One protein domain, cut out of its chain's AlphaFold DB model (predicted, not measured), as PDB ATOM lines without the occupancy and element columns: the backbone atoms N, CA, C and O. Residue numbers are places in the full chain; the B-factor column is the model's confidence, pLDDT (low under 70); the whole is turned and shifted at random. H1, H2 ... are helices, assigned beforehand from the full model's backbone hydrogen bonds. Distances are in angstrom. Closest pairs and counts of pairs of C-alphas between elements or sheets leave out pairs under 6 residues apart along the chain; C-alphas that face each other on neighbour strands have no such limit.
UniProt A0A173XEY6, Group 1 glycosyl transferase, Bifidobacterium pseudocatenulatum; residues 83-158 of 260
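AT A GLANCE: This is residues 83 to 158 of the 260 residues of the protein "Group 1 glycosyl transferase" of Bifidobacterium pseudocatenulatum (UniProt A0A173XEY6). H4 and H5 make an open V whose corner is at one end of a rod; H2 stands across the far, open end, H1 lies in the mouth of the V, and the short H3 packs on the later half of H5. The printed part has 76 residues with five named helices, H1 to H5 in chain order, and no named strand: the class is all helix. It is compact, with a radius of gyration of the C-alphas of 12.4 A, and spans 39 by 19 by 18 A.

IN THESE COORDINATES: H1, residues 83 to 92, begins at C-alpha 83 (-8.706, 2.646, 30.505) and is 14.5 A long. H2 is residues 99 to 108, 12.9 A, and H3 residues 113 to 117. H4, residues 120 to 133, is 19.8 A long. H5, residues 139 to 157, is 26.5 A long, with a kink of 29 degrees near residue 149, and ends at C-alpha 157 (-2.583, 5.059, 46.638).

HOW THE PARTS SIT: H5 is the hub, touching H2, H3 and H4. With residues 147 to 155 alone it touches H3; the closest C-alphas, of Pro 113 and Leu 154, are 5.3 A apart. H4 and H5 only just touch, with 3 pairs of C-alphas within 8 A, closest Cys 130 and Tyr 139 at 7.2 A, at a steep tilt of 57 degrees, opposite ways. H2 and H5 only just touch, also with 3 pairs, closest Phe 106 and Met 157 at 6.6 A, about perpendicular at 75 degrees. H1 touches H2, closest C-alphas Glu 84 and Val 101 at 6.2 A, only just about perpendicular at 72 degrees. The helix packing is mostly crossed: of the three touching pairs H1 and H2, H2 and H5, and H4 and H5, 0 are at a shallow tilt. H1 and H3 are apart. Every O i to N i+4 pair is within hydrogen-bond range in H1, H2 and H4, 13 of 15 in H5 and 0 of 1 in H3, which has 1 of 2 O i to N i+3 pairs within range.

THE WHOLE: The two C-alphas farthest apart, of Thr 108 and Tyr 136, are 39.4 A apart. The printed part has no cut and no long link. No printed residue is under 70 in pLDDT.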
ATOM      1  N   GLU A  83      -7.922   2.053  29.413       87.75
ATOM      2  CA  GLU A  83      -8.706   2.646  30.505       87.75
ATOM      3  C   GLU A  83      -7.816   3.118  31.665       87.75
ATOM      4  O   GLU A  83      -8.012   4.214  32.203       87.75
ATOM      5  N   GLU A  84      -6.802   2.321  32.016       86.94
ATOM      6  CA  GLU A  84      -5.788   2.678  33.012       86.94
ATOM      7  C   GLU A  84      -4.978   3.889  32.540       86.94
ATOM      8  O   GLU A  84      -4.835   4.860  33.283       86.94
ATOM      9  N   LEU A  85      -4.518   3.881  31.284       84.75
ATOM     10  CA  LEU A  85      -3.774   4.991  30.692       84.75
ATOM     11  C   LEU A  85      -4.597   6.272  30.649       84.75
ATOM     12  O   LEU A  85      -4.080   7.327  31.002       84.75
ATOM     13  N   ARG A  86      -5.875   6.206  30.271       87.31
ATOM     14  CA  ARG A  86      -6.759   7.378  30.294       87.31
ATOM     15  C   ARG A  86      -6.877   7.960  31.699       87.31
ATOM     16  O   ARG A  86      -6.766   9.170  31.868       87.31
ATOM     17  N   SER A  87      -7.053   7.109  32.705       86.44
ATOM     18  CA  SER A  87      -7.178   7.549  34.099       86.44
ATOM     19  C   SER A  87      -5.869   8.135  34.630       86.44
ATOM     20  O   SER A  87      -5.875   9.160  35.303       86.44
ATOM     21  N   LEU A  88      -4.728   7.541  34.277       85.19
ATOM     22  CA  LEU A  88      -3.408   8.073  34.611       85.19
ATOM     23  C   LEU A  88      -3.135   9.410  33.905       85.19
ATOM     24  O   LEU A  88      -2.591  10.322  34.524       85.19
ATOM     25  N   ARG A  89      -3.560   9.568  32.646       83.88
ATOM     26  CA  ARG A  89      -3.460  10.837  31.906       83.88
ATOM     27  C   ARG A  89      -4.251  11.948  32.584       83.88
ATOM     28  O   ARG A  89      -3.705  13.016  32.838       83.88
ATOM     29  N   GLU A  90      -5.501  11.673  32.942       84.31
ATOM     30  CA  GLU A  90      -6.349  12.608  33.688       84.31
ATOM     31  C   GLU A  90      -5.750  12.969  35.053       84.31
ATOM     32  O   GLU A  90      -5.864  14.112  35.489       84.31
ATOM     33  N   LEU A  91      -5.075  12.027  35.721       84.00
ATOM     34  CA  LEU A  91      -4.387  12.298  36.982       84.00
ATOM     35  C   LEU A  91      -3.232  13.295  36.801       84.00
ATOM     36  O   LEU A  91      -3.118  14.235  37.586       84.00
ATOM     37  N   VAL A  92      -2.395  13.111  35.774       82.81
ATOM     38  CA  VAL A  92      -1.264  14.011  35.477       82.81
ATOM     39  C   VAL A  92      -1.757  15.386  35.014       82.81
ATOM     40  O   VAL A  92      -1.210  16.398  35.445       82.81
ATOM     41  N   ASN A  93      -2.833  15.431  34.224       79.44
ATOM     42  CA  ASN A  93      -3.470  16.664  33.741       79.44
ATOM     43  C   ASN A  93      -4.318  17.395  34.794       79.44
ATOM     44  O   ASN A  93      -4.975  18.383  34.470       79.44
ATOM     45  N   LEU A  94      -4.356  16.920  36.045       73.06
ATOM     46  CA  LEU A  94      -5.197  17.494  37.107       73.06
ATOM     47  C   LEU A  94      -6.699  17.513  36.762       73.06
ATOM     48  O   LEU A  94      -7.451  18.349  37.270       73.06
ATOM     49  N   GLY A  95      -7.127  16.592  35.901       76.81
ATOM     50  CA  GLY A  95      -8.497  16.439  35.438       76.81
ATOM     51  C   GLY A  95      -9.351  15.612  36.398       76.81
ATOM     52  O   GLY A  95      -9.281  15.741  37.625       76.81
ATOM     53  N   SER A  96     -10.197  14.747  35.839       74.44
ATOM     54  CA  SER A  96     -11.098  13.891  36.619       74.44
ATOM     55  C   SER A  96     -10.836  12.413  36.329       74.44
ATOM     56  O   SER A  96     -11.571  11.818  35.538       74.44
ATOM     57  N   PRO A  97      -9.808  11.806  36.952       82.50
ATOM     58  CA  PRO A  97      -9.480  10.408  36.709       82.50
ATOM     59  C   PRO A  97     -10.552   9.470  37.273       82.50
ATOM     60  O   PRO A  97     -11.254   9.806  38.236       82.50
ATOM     61  N   ASP A  98     -10.655   8.275  36.688       81.94
ATOM     62  CA  ASP A  98     -11.467   7.203  37.251       81.94
ATOM     63  C   ASP A  98     -10.715   6.547  38.417       81.94
ATOM     64  O   ASP A  98      -9.762   5.782  38.249       81.94
ATOM     65  N   TRP A  99     -11.136   6.900  39.629       75.62
ATOM     66  CA  TRP A  99     -10.510   6.437  40.863       75.62
ATOM     67  C   TRP A  99     -10.684   4.936  41.095       75.62
ATOM     68  O   TRP A  99      -9.808   4.335  41.709       75.62
ATOM     69  N   ASP A 100     -11.755   4.323  40.580       79.62
ATOM     70  CA  ASP A 100     -11.980   2.882  40.726       79.62
ATOM     71  C   ASP A 100     -10.968   2.097  39.868       79.62
ATOM     72  O   ASP A 100     -10.432   1.072  40.295       79.62
ATOM     73  N   VAL A 101     -10.641   2.613  38.676       84.38
ATOM     74  CA  VAL A 101      -9.609   2.041  37.793       84.38
ATOM     75  C   VAL A 101      -8.219   2.187  38.407       84.38
ATOM     76  O   VAL A 101      -7.473   1.209  38.477       84.38
ATOM     77  N   LEU A 102      -7.876   3.382  38.903       82.12
ATOM     78  CA  LEU A 102      -6.591   3.614  39.573       82.12
ATOM     79  C   LEU A 102      -6.442   2.745  40.828       82.12
ATOM     80  O   LEU A 102      -5.366   2.199  41.071       82.12
ATOM     81  N   PHE A 103      -7.517   2.562  41.597       75.56
ATOM     82  CA  PHE A 103      -7.518   1.674  42.757       75.56
ATOM     83  C   PHE A 103      -7.208   0.231  42.359       75.56
ATOM     84  O   PHE A 103      -6.298  -0.382  42.914       75.56
ATOM     85  N   ASN A 104      -7.906  -0.305  41.357       81.38
ATOM     86  CA  ASN A 104      -7.649  -1.665  40.885       81.38
ATOM     87  C   ASN A 104      -6.217  -1.835  40.355       81.38
ATOM     88  O   ASN A 104      -5.609  -2.888  40.549       81.38
ATOM     89  N   LEU A 105      -5.657  -0.798  39.731       83.62
ATOM     90  CA  LEU A 105      -4.292  -0.818  39.220       83.62
ATOM     91  C   LEU A 105      -3.242  -0.917  40.341       83.62
ATOM     92  O   LEU A 105      -2.347  -1.761  40.273       83.62
ATOM     93  N   PHE A 106      -3.337  -0.072  41.368       80.75
ATOM     94  CA  PHE A 106      -2.321  -0.018  42.427       80.75
ATOM     95  C   PHE A 106      -2.559  -1.039  43.541       80.75
ATOM     96  O   PHE A 106      -1.599  -1.610  44.047       80.75
ATOM     97  N   HIS A 107      -3.815  -1.312  43.895       74.94
ATOM     98  CA  HIS A 107      -4.159  -2.183  45.016       74.94
ATOM     99  C   HIS A 107      -4.366  -3.643  44.587       74.94
ATOM    100  O   HIS A 107      -3.791  -4.548  45.181       74.94
ATOM    101  N   THR A 108      -5.138  -3.891  43.521       75.12
ATOM    102  CA  THR A 108      -5.461  -5.265  43.082       75.12
ATOM    103  C   THR A 108      -4.354  -5.867  42.221       75.12
ATOM    104  O   THR A 108      -3.936  -6.999  42.447       75.12
ATOM    105  N   ARG A 109      -3.862  -5.123  41.220       77.81
ATOM    106  CA  ARG A 109      -2.736  -5.568  40.382       77.81
ATOM    107  C   ARG A 109      -1.377  -5.390  41.063       77.81
ATOM    108  O   ARG A 109      -0.407  -5.965  40.578       77.81
ATOM    109  N   GLY A 110      -1.297  -4.599  42.136       72.19
ATOM    110  CA  GLY A 110      -0.050  -4.359  42.866       72.19
ATOM    111  C   GLY A 110       1.023  -3.670  42.022       72.19
ATOM    112  O   GLY A 110       2.212  -3.934  42.202       72.19
ATOM    113  N   VAL A 111       0.629  -2.840  41.047       79.62
ATOM    114  CA  VAL A 111       1.600  -2.158  40.186       79.62
ATOM    115  C   VAL A 111       2.431  -1.197  41.021       79.62
ATOM    116  O   VAL A 111       1.902  -0.347  41.732       79.62
ATOM    117  N   HIS A 112       3.752  -1.306  40.902       77.50
ATOM    118  CA  HIS A 112       4.649  -0.444  41.648       77.50
ATOM    119  C   HIS A 112       4.483   1.025  41.194       77.50
ATOM    120  O   HIS A 112       4.559   1.299  39.992       77.50
ATOM    121  N   PRO A 113       4.318   1.999  42.111       76.94
ATOM    122  CA  PRO A 113       4.119   3.419  41.787       76.94
ATOM    123  C   PRO A 113       5.138   4.003  40.794       76.94
ATOM    124  O   PRO A 113       4.792   4.801  39.921       76.94
ATOM    125  N   LEU A 114       6.402   3.572  40.887       79.12
ATOM    126  CA  LEU A 114       7.460   4.011  39.969       79.12
ATOM    127  C   LEU A 114       7.367   3.420  38.565       79.12
ATOM    128  O   LEU A 114       7.894   4.035  37.643       79.12
ATOM    129  N   SER A 115       6.702   2.279  38.377       82.81
ATOM    130  CA  SER A 115       6.588   1.648  37.059       82.81
ATOM    131  C   SER A 115       5.914   2.572  36.054       82.81
ATOM    132  O   SER A 115       6.348   2.625  34.910       82.81
ATOM    133  N   PHE A 116       4.911   3.346  36.487       84.25
ATOM    134  CA  PHE A 116       4.283   4.366  35.648       84.25
ATOM    135  C   PHE A 116       5.205   5.573  35.418       84.25
ATOM    136  O   PHE A 116       5.438   5.954  34.279       84.25
ATOM    137  N   LEU A 117       5.794   6.147  36.474       83.81
ATOM    138  CA  LEU A 117       6.658   7.337  36.353       83.81
ATOM    139  C   LEU A 117       7.939   7.093  35.533       83.81
ATOM    140  O   LEU A 117       8.567   8.042  35.066       83.81
ATOM    141  N   GLN A 118       8.353   5.834  35.385       82.50
ATOM    142  CA  GLN A 118       9.487   5.411  34.559       82.50
ATOM    143  C   GLN A 118       9.064   4.886  33.176       82.50
ATOM    144  O   GLN A 118       9.928   4.484  32.389       82.50
ATOM    145  N   SER A 119       7.764   4.844  32.883       84.44
ATOM    146  CA  SER A 119       7.225   4.283  31.648       84.44
ATOM    147  C   SER A 119       7.387   5.245  30.467       84.44
ATOM    148  O   SER A 119       7.565   6.456  30.637       84.44
ATOM    149  N   ARG A 120       7.332   4.705  29.241       84.38
ATOM    150  CA  ARG A 120       7.372   5.539  28.027       84.38
ATOM    151  C   ARG A 120       6.103   6.370  27.897       84.38
ATOM    152  O   ARG A 120       6.174   7.532  27.535       84.38
ATOM    153  N   GLU A 121       4.970   5.800  28.287       85.31
ATOM    154  CA  GLU A 121       3.660   6.438  28.246       85.31
ATOM    155  C   GLU A 121       3.619   7.700  29.114       85.31
ATOM    156  O   GLU A 121       3.042   8.703  28.694       85.31
ATOM    157  N   PHE A 122       4.259   7.683  30.292       87.25
ATOM    158  CA  PHE A 122       4.402   8.884  31.119       87.25
ATOM    159  C   PHE A 122       5.277   9.940  30.443       87.25
ATOM    160  O   PHE A 122       4.900  11.106  30.428       87.25
ATOM    161  N   ILE A 123       6.418   9.552  29.865       87.88
ATOM    162  CA  ILE A 123       7.316  10.485  29.167       87.88
ATOM    163  C   ILE A 123       6.638  11.115  27.948       87.88
ATOM    164  O   ILE A 123       6.739  12.327  27.767       87.88
ATOM    165  N   ASP A 124       5.924  10.331  27.145       88.00
ATOM    166  CA  ASP A 124       5.221  10.819  25.956       88.00
ATOM    167  C   ASP A 124       4.109  11.802  26.346       88.00
ATOM    168  O   ASP A 124       4.010  12.896  25.785       88.00
ATOM    169  N   LEU A 125       3.317  11.453  27.366       85.31
ATOM    170  CA  LEU A 125       2.299  12.339  27.929       85.31
ATOM    171  C   LEU A 125       2.913  13.627  28.486       85.31
ATOM    172  O   LEU A 125       2.447  14.722  28.185       85.31
ATOM    173  N   PHE A 126       3.952  13.499  29.307       87.31
ATOM    174  CA  PHE A 126       4.607  14.629  29.949       87.31
ATOM    175  C   PHE A 126       5.226  15.574  28.914       87.31
ATOM    176  O   PHE A 126       5.090  16.790  29.026       87.31
ATOM    177  N   THR A 127       5.826  15.022  27.857       87.88
ATOM    178  CA  THR A 127       6.351  15.793  26.724       87.88
ATOM    179  C   THR A 127       5.251  16.594  26.042       87.88
ATOM    180  O   THR A 127       5.446  17.784  25.792       87.88
ATOM    181  N   GLN A 128       4.091  15.983  25.790       85.94
ATOM    182  CA  GLN A 128       2.950  16.677  25.195       85.94
ATOM    183  C   GLN A 128       2.495  17.862  26.065       85.94
ATOM    184  O   GLN A 128       2.388  18.980  25.566       85.94
ATOM    185  N   ILE A 129       2.330  17.649  27.374       83.19
ATOM    186  CA  ILE A 129       1.929  18.702  28.324       83.19
ATOM    187  C   ILE A 129       2.967  19.830  28.363       83.19
ATOM    188  O   ILE A 129       2.613  21.007  28.325       83.19
ATOM    189  N   CYS A 130       4.260  19.502  28.411       84.06
ATOM    190  CA  CYS A 130       5.314  20.516  28.410       84.06
ATOM    191  C   CYS A 130       5.314  21.353  27.128       84.06
ATOM    192  O   CYS A 130       5.520  22.562  27.204       84.06
ATOM    193  N   MET A 131       5.079  20.738  25.968       84.25
ATOM    194  CA  MET A 131       5.026  21.458  24.693       84.25
ATOM    195  C   MET A 131       3.792  22.360  24.577       84.25
ATOM    196  O   MET A 131       3.898  23.452  24.020       84.25
ATOM    197  N   GLU A 132       2.644  21.923  25.095       84.06
ATOM    198  CA  GLU A 132       1.376  22.655  24.995       84.06
ATOM    199  C   GLU A 132       1.244  23.763  26.055       84.06
ATOM    200  O   GLU A 132       0.859  24.887  25.728       84.06
ATOM    201  N   GLU A 133       1.590  23.480  27.314       79.25
ATOM    202  CA  GLU A 133       1.321  24.377  28.447       79.25
ATOM    203  C   GLU A 133       2.566  25.099  28.988       79.25
ATOM    204  O   GLU A 133       2.458  26.225  29.483       79.25
ATOM    205  N   TYR A 134       3.759  24.497  28.882       79.25
ATOM    206  CA  TYR A 134       4.991  25.005  29.511       79.25
ATOM    207  C   TYR A 134       6.195  25.110  28.550       79.25
ATOM    208  O   TYR A 134       7.297  24.678  28.902       79.25
ATOM    209  N   PRO A 135       6.058  25.743  27.367       78.56
ATOM    210  CA  PRO A 135       7.075  25.692  26.308       78.56
ATOM    211  C   PRO A 135       8.411  26.369  26.661       78.56
ATOM    212  O   PRO A 135       9.411  26.152  25.981       78.56
ATOM    213  N   TYR A 136       8.445  27.198  27.710       82.25
ATOM    214  CA  TYR A 136       9.627  27.968  28.118       82.25
ATOM    215  C   TYR A 136      10.327  27.425  29.371       82.25
ATOM    216  O   TYR A 136      11.317  28.005  29.814       82.25
ATOM    217  N   VAL A 137       9.814  26.349  29.973       82.12
ATOM    218  CA  VAL A 137      10.422  25.730  31.158       82.12
ATOM    219  C   VAL A 137      11.419  24.666  30.709       82.12
ATOM    220  O   VAL A 137      11.157  23.910  29.774       82.12
ATOM    221  N   ALA A 138      12.571  24.583  31.378       87.19
ATOM    222  CA  ALA A 138      13.523  23.512  31.121       87.19
ATOM    223  C   ALA A 138      12.862  22.150  31.393       87.19
ATOM    224  O   ALA A 138      12.383  21.887  32.496       87.19
ATOM    225  N   TYR A 139      12.861  21.276  30.384       85.69
ATOM    226  CA  TYR A 139      12.190  19.975  30.450       85.69
ATOM    227  C   TYR A 139      12.629  19.142  31.663       85.69
ATOM    228  O   TYR A 139      11.799  18.532  32.332       85.69
ATOM    229  N   ALA A 140      13.928  19.153  31.984       86.75
ATOM    230  CA  ALA A 140      14.474  18.431  33.130       86.75
ATOM    231  C   ALA A 140      13.899  18.934  34.467       86.75
ATOM    232  O   ALA A 140      13.474  18.127  35.293       86.75
ATOM    233  N   ASP A 141      13.821  20.252  34.663       84.62
ATOM    234  CA  ASP A 141      13.301  20.847  35.899       84.62
ATOM    235  C   ASP A 141      11.807  20.569  36.059       84.62
ATOM    236  O   ASP A 141      11.350  20.173  37.135       84.62
ATOM    237  N   ALA A 142      11.046  20.707  34.970       84.50
ATOM    238  CA  ALA A 142       9.631  20.365  34.951       84.50
ATOM    239  C   ALA A 142       9.423  18.878  35.289       84.50
ATOM    240  O   ALA A 142       8.579  18.541  36.122       84.50
ATOM    241  N   PHE A 143      10.230  17.989  34.697       85.50
ATOM    242  CA  PHE A 143      10.154  16.550  34.935       85.50
ATOM    243  C   PHE A 143      10.421  16.206  36.401       85.50
ATOM    244  O   PHE A 143       9.634  15.493  37.025       85.50
ATOM    245  N   HIS A 144      11.501  16.734  36.981       82.81
ATOM    246  CA  HIS A 144      11.834  16.492  38.386       82.81
ATOM    247  C   HIS A 144      10.776  17.058  39.337       82.81
ATOM    248  O   HIS A 144      10.448  16.412  40.337       82.81
ATOM    249  N   THR A 145      10.196  18.211  39.003       84.25
ATOM    250  CA  THR A 145       9.109  18.838  39.764       84.25
ATOM    251  C   THR A 145       7.866  17.948  39.772       84.25
ATOM    252  O   THR A 145       7.403  17.539  40.836       84.25
ATOM    253  N   VAL A 146       7.359  17.579  38.594       84.25
ATOM    254  CA  VAL A 146       6.138  16.769  38.469       84.25
ATOM    255  C   VAL A 146       6.337  15.375  39.052       84.25
ATOM    256  O   VAL A 146       5.484  14.896  39.801       84.25
ATOM    257  N   ARG A 147       7.491  14.744  38.806       84.00
ATOM    258  CA  ARG A 147       7.831  13.451  39.410       84.00
ATOM    259  C   ARG A 147       7.809  13.518  40.937       84.00
ATOM    260  O   ARG A 147       7.256  12.618  41.563       84.00
ATOM    261  N   SER A 148       8.378  14.565  41.535       82.38
ATOM    262  CA  SER A 148       8.413  14.726  42.998       82.38
ATOM    263  C   SER A 148       7.027  14.983  43.596       82.38
ATOM    264  O   SER A 148       6.783  14.609  44.738       82.38
ATOM    265  N   MET A 149       6.104  15.578  42.835       82.50
ATOM    266  CA  MET A 149       4.719  15.802  43.266       82.50
ATOM    267  C   MET A 149       3.846  14.548  43.130       82.50
ATOM    268  O   MET A 149       3.054  14.248  44.027       82.50
ATOM    269  N   LEU A 150       3.988  13.810  42.025       84.25
ATOM    270  CA  LEU A 150       3.185  12.618  41.737       84.25
ATOM    271  C   LEU A 150       3.623  11.401  42.545       84.25
ATOM    272  O   LEU A 150       2.775  10.607  42.941       84.25
ATOM    273  N   LEU A 151       4.921  11.246  42.808       85.25
ATOM    274  CA  LEU A 151       5.450  10.080  43.515       85.25
ATOM    275  C   LEU A 151       4.785   9.862  44.890       85.25
ATOM    276  O   LEU A 151       4.278   8.761  45.104       85.25
ATOM    277  N   PRO A 152       4.674  10.871  45.779       84.88
ATOM    278  CA  PRO A 152       3.909  10.748  47.019       84.88
ATOM    279  C   PRO A 152       2.452  10.331  46.795       84.88
ATOM    280  O   PRO A 152       1.939   9.487  47.519       84.88
ATOM    281  N   VAL A 153       1.776  10.877  45.779       84.75
ATOM    282  CA  VAL A 153       0.371  10.545  45.479       84.75
ATOM    283  C   VAL A 153       0.232   9.074  45.085       84.75
ATOM    284  O   VAL A 153      -0.586   8.365  45.663       84.75
ATOM    285  N   LEU A 154       1.043   8.604  44.134       85.00
ATOM    286  CA  LEU A 154       1.013   7.215  43.668       85.00
ATOM    287  C   LEU A 154       1.415   6.234  44.774       85.00
ATOM    288  O   LEU A 154       0.804   5.178  44.911       85.00
ATOM    289  N   TYR A 155       2.409   6.598  45.586       85.25
ATOM    290  CA  TYR A 155       2.839   5.802  46.732       85.25
ATOM    291  C   TYR A 155       1.718   5.616  47.758       85.25
ATOM    292  O   TYR A 155       1.418   4.494  48.161       85.25
ATOM    293  N   LEU A 156       1.042   6.707  48.122       84.00
ATOM    294  CA  LEU A 156      -0.067   6.682  49.070       84.00
ATOM    295  C   LEU A 156      -1.276   5.887  48.558       84.00
ATOM    296  O   LEU A 156      -1.958   5.247  49.352       84.00
ATOM    297  N   MET A 157      -1.528   5.884  47.246       79.81
ATOM    298  CA  MET A 157      -2.583   5.059  46.638       79.81
ATOM    299  C   MET A 157      -2.284   3.556  46.698       79.81
ATOM    300  O   MET A 157      -3.214   2.752  46.695       79.81
ATOM    301  N   GLY A 158      -1.007   3.171  46.752       79.31
ATOM    302  CA  GLY A 158      -0.591   1.776  46.916       79.31
ATOM    303  C   GLY A 158      -0.637   1.276  48.363       79.31
ATOM    304  O   GLY A 158      -0.433   0.089  48.594       79.31
TER     305      GLY A 158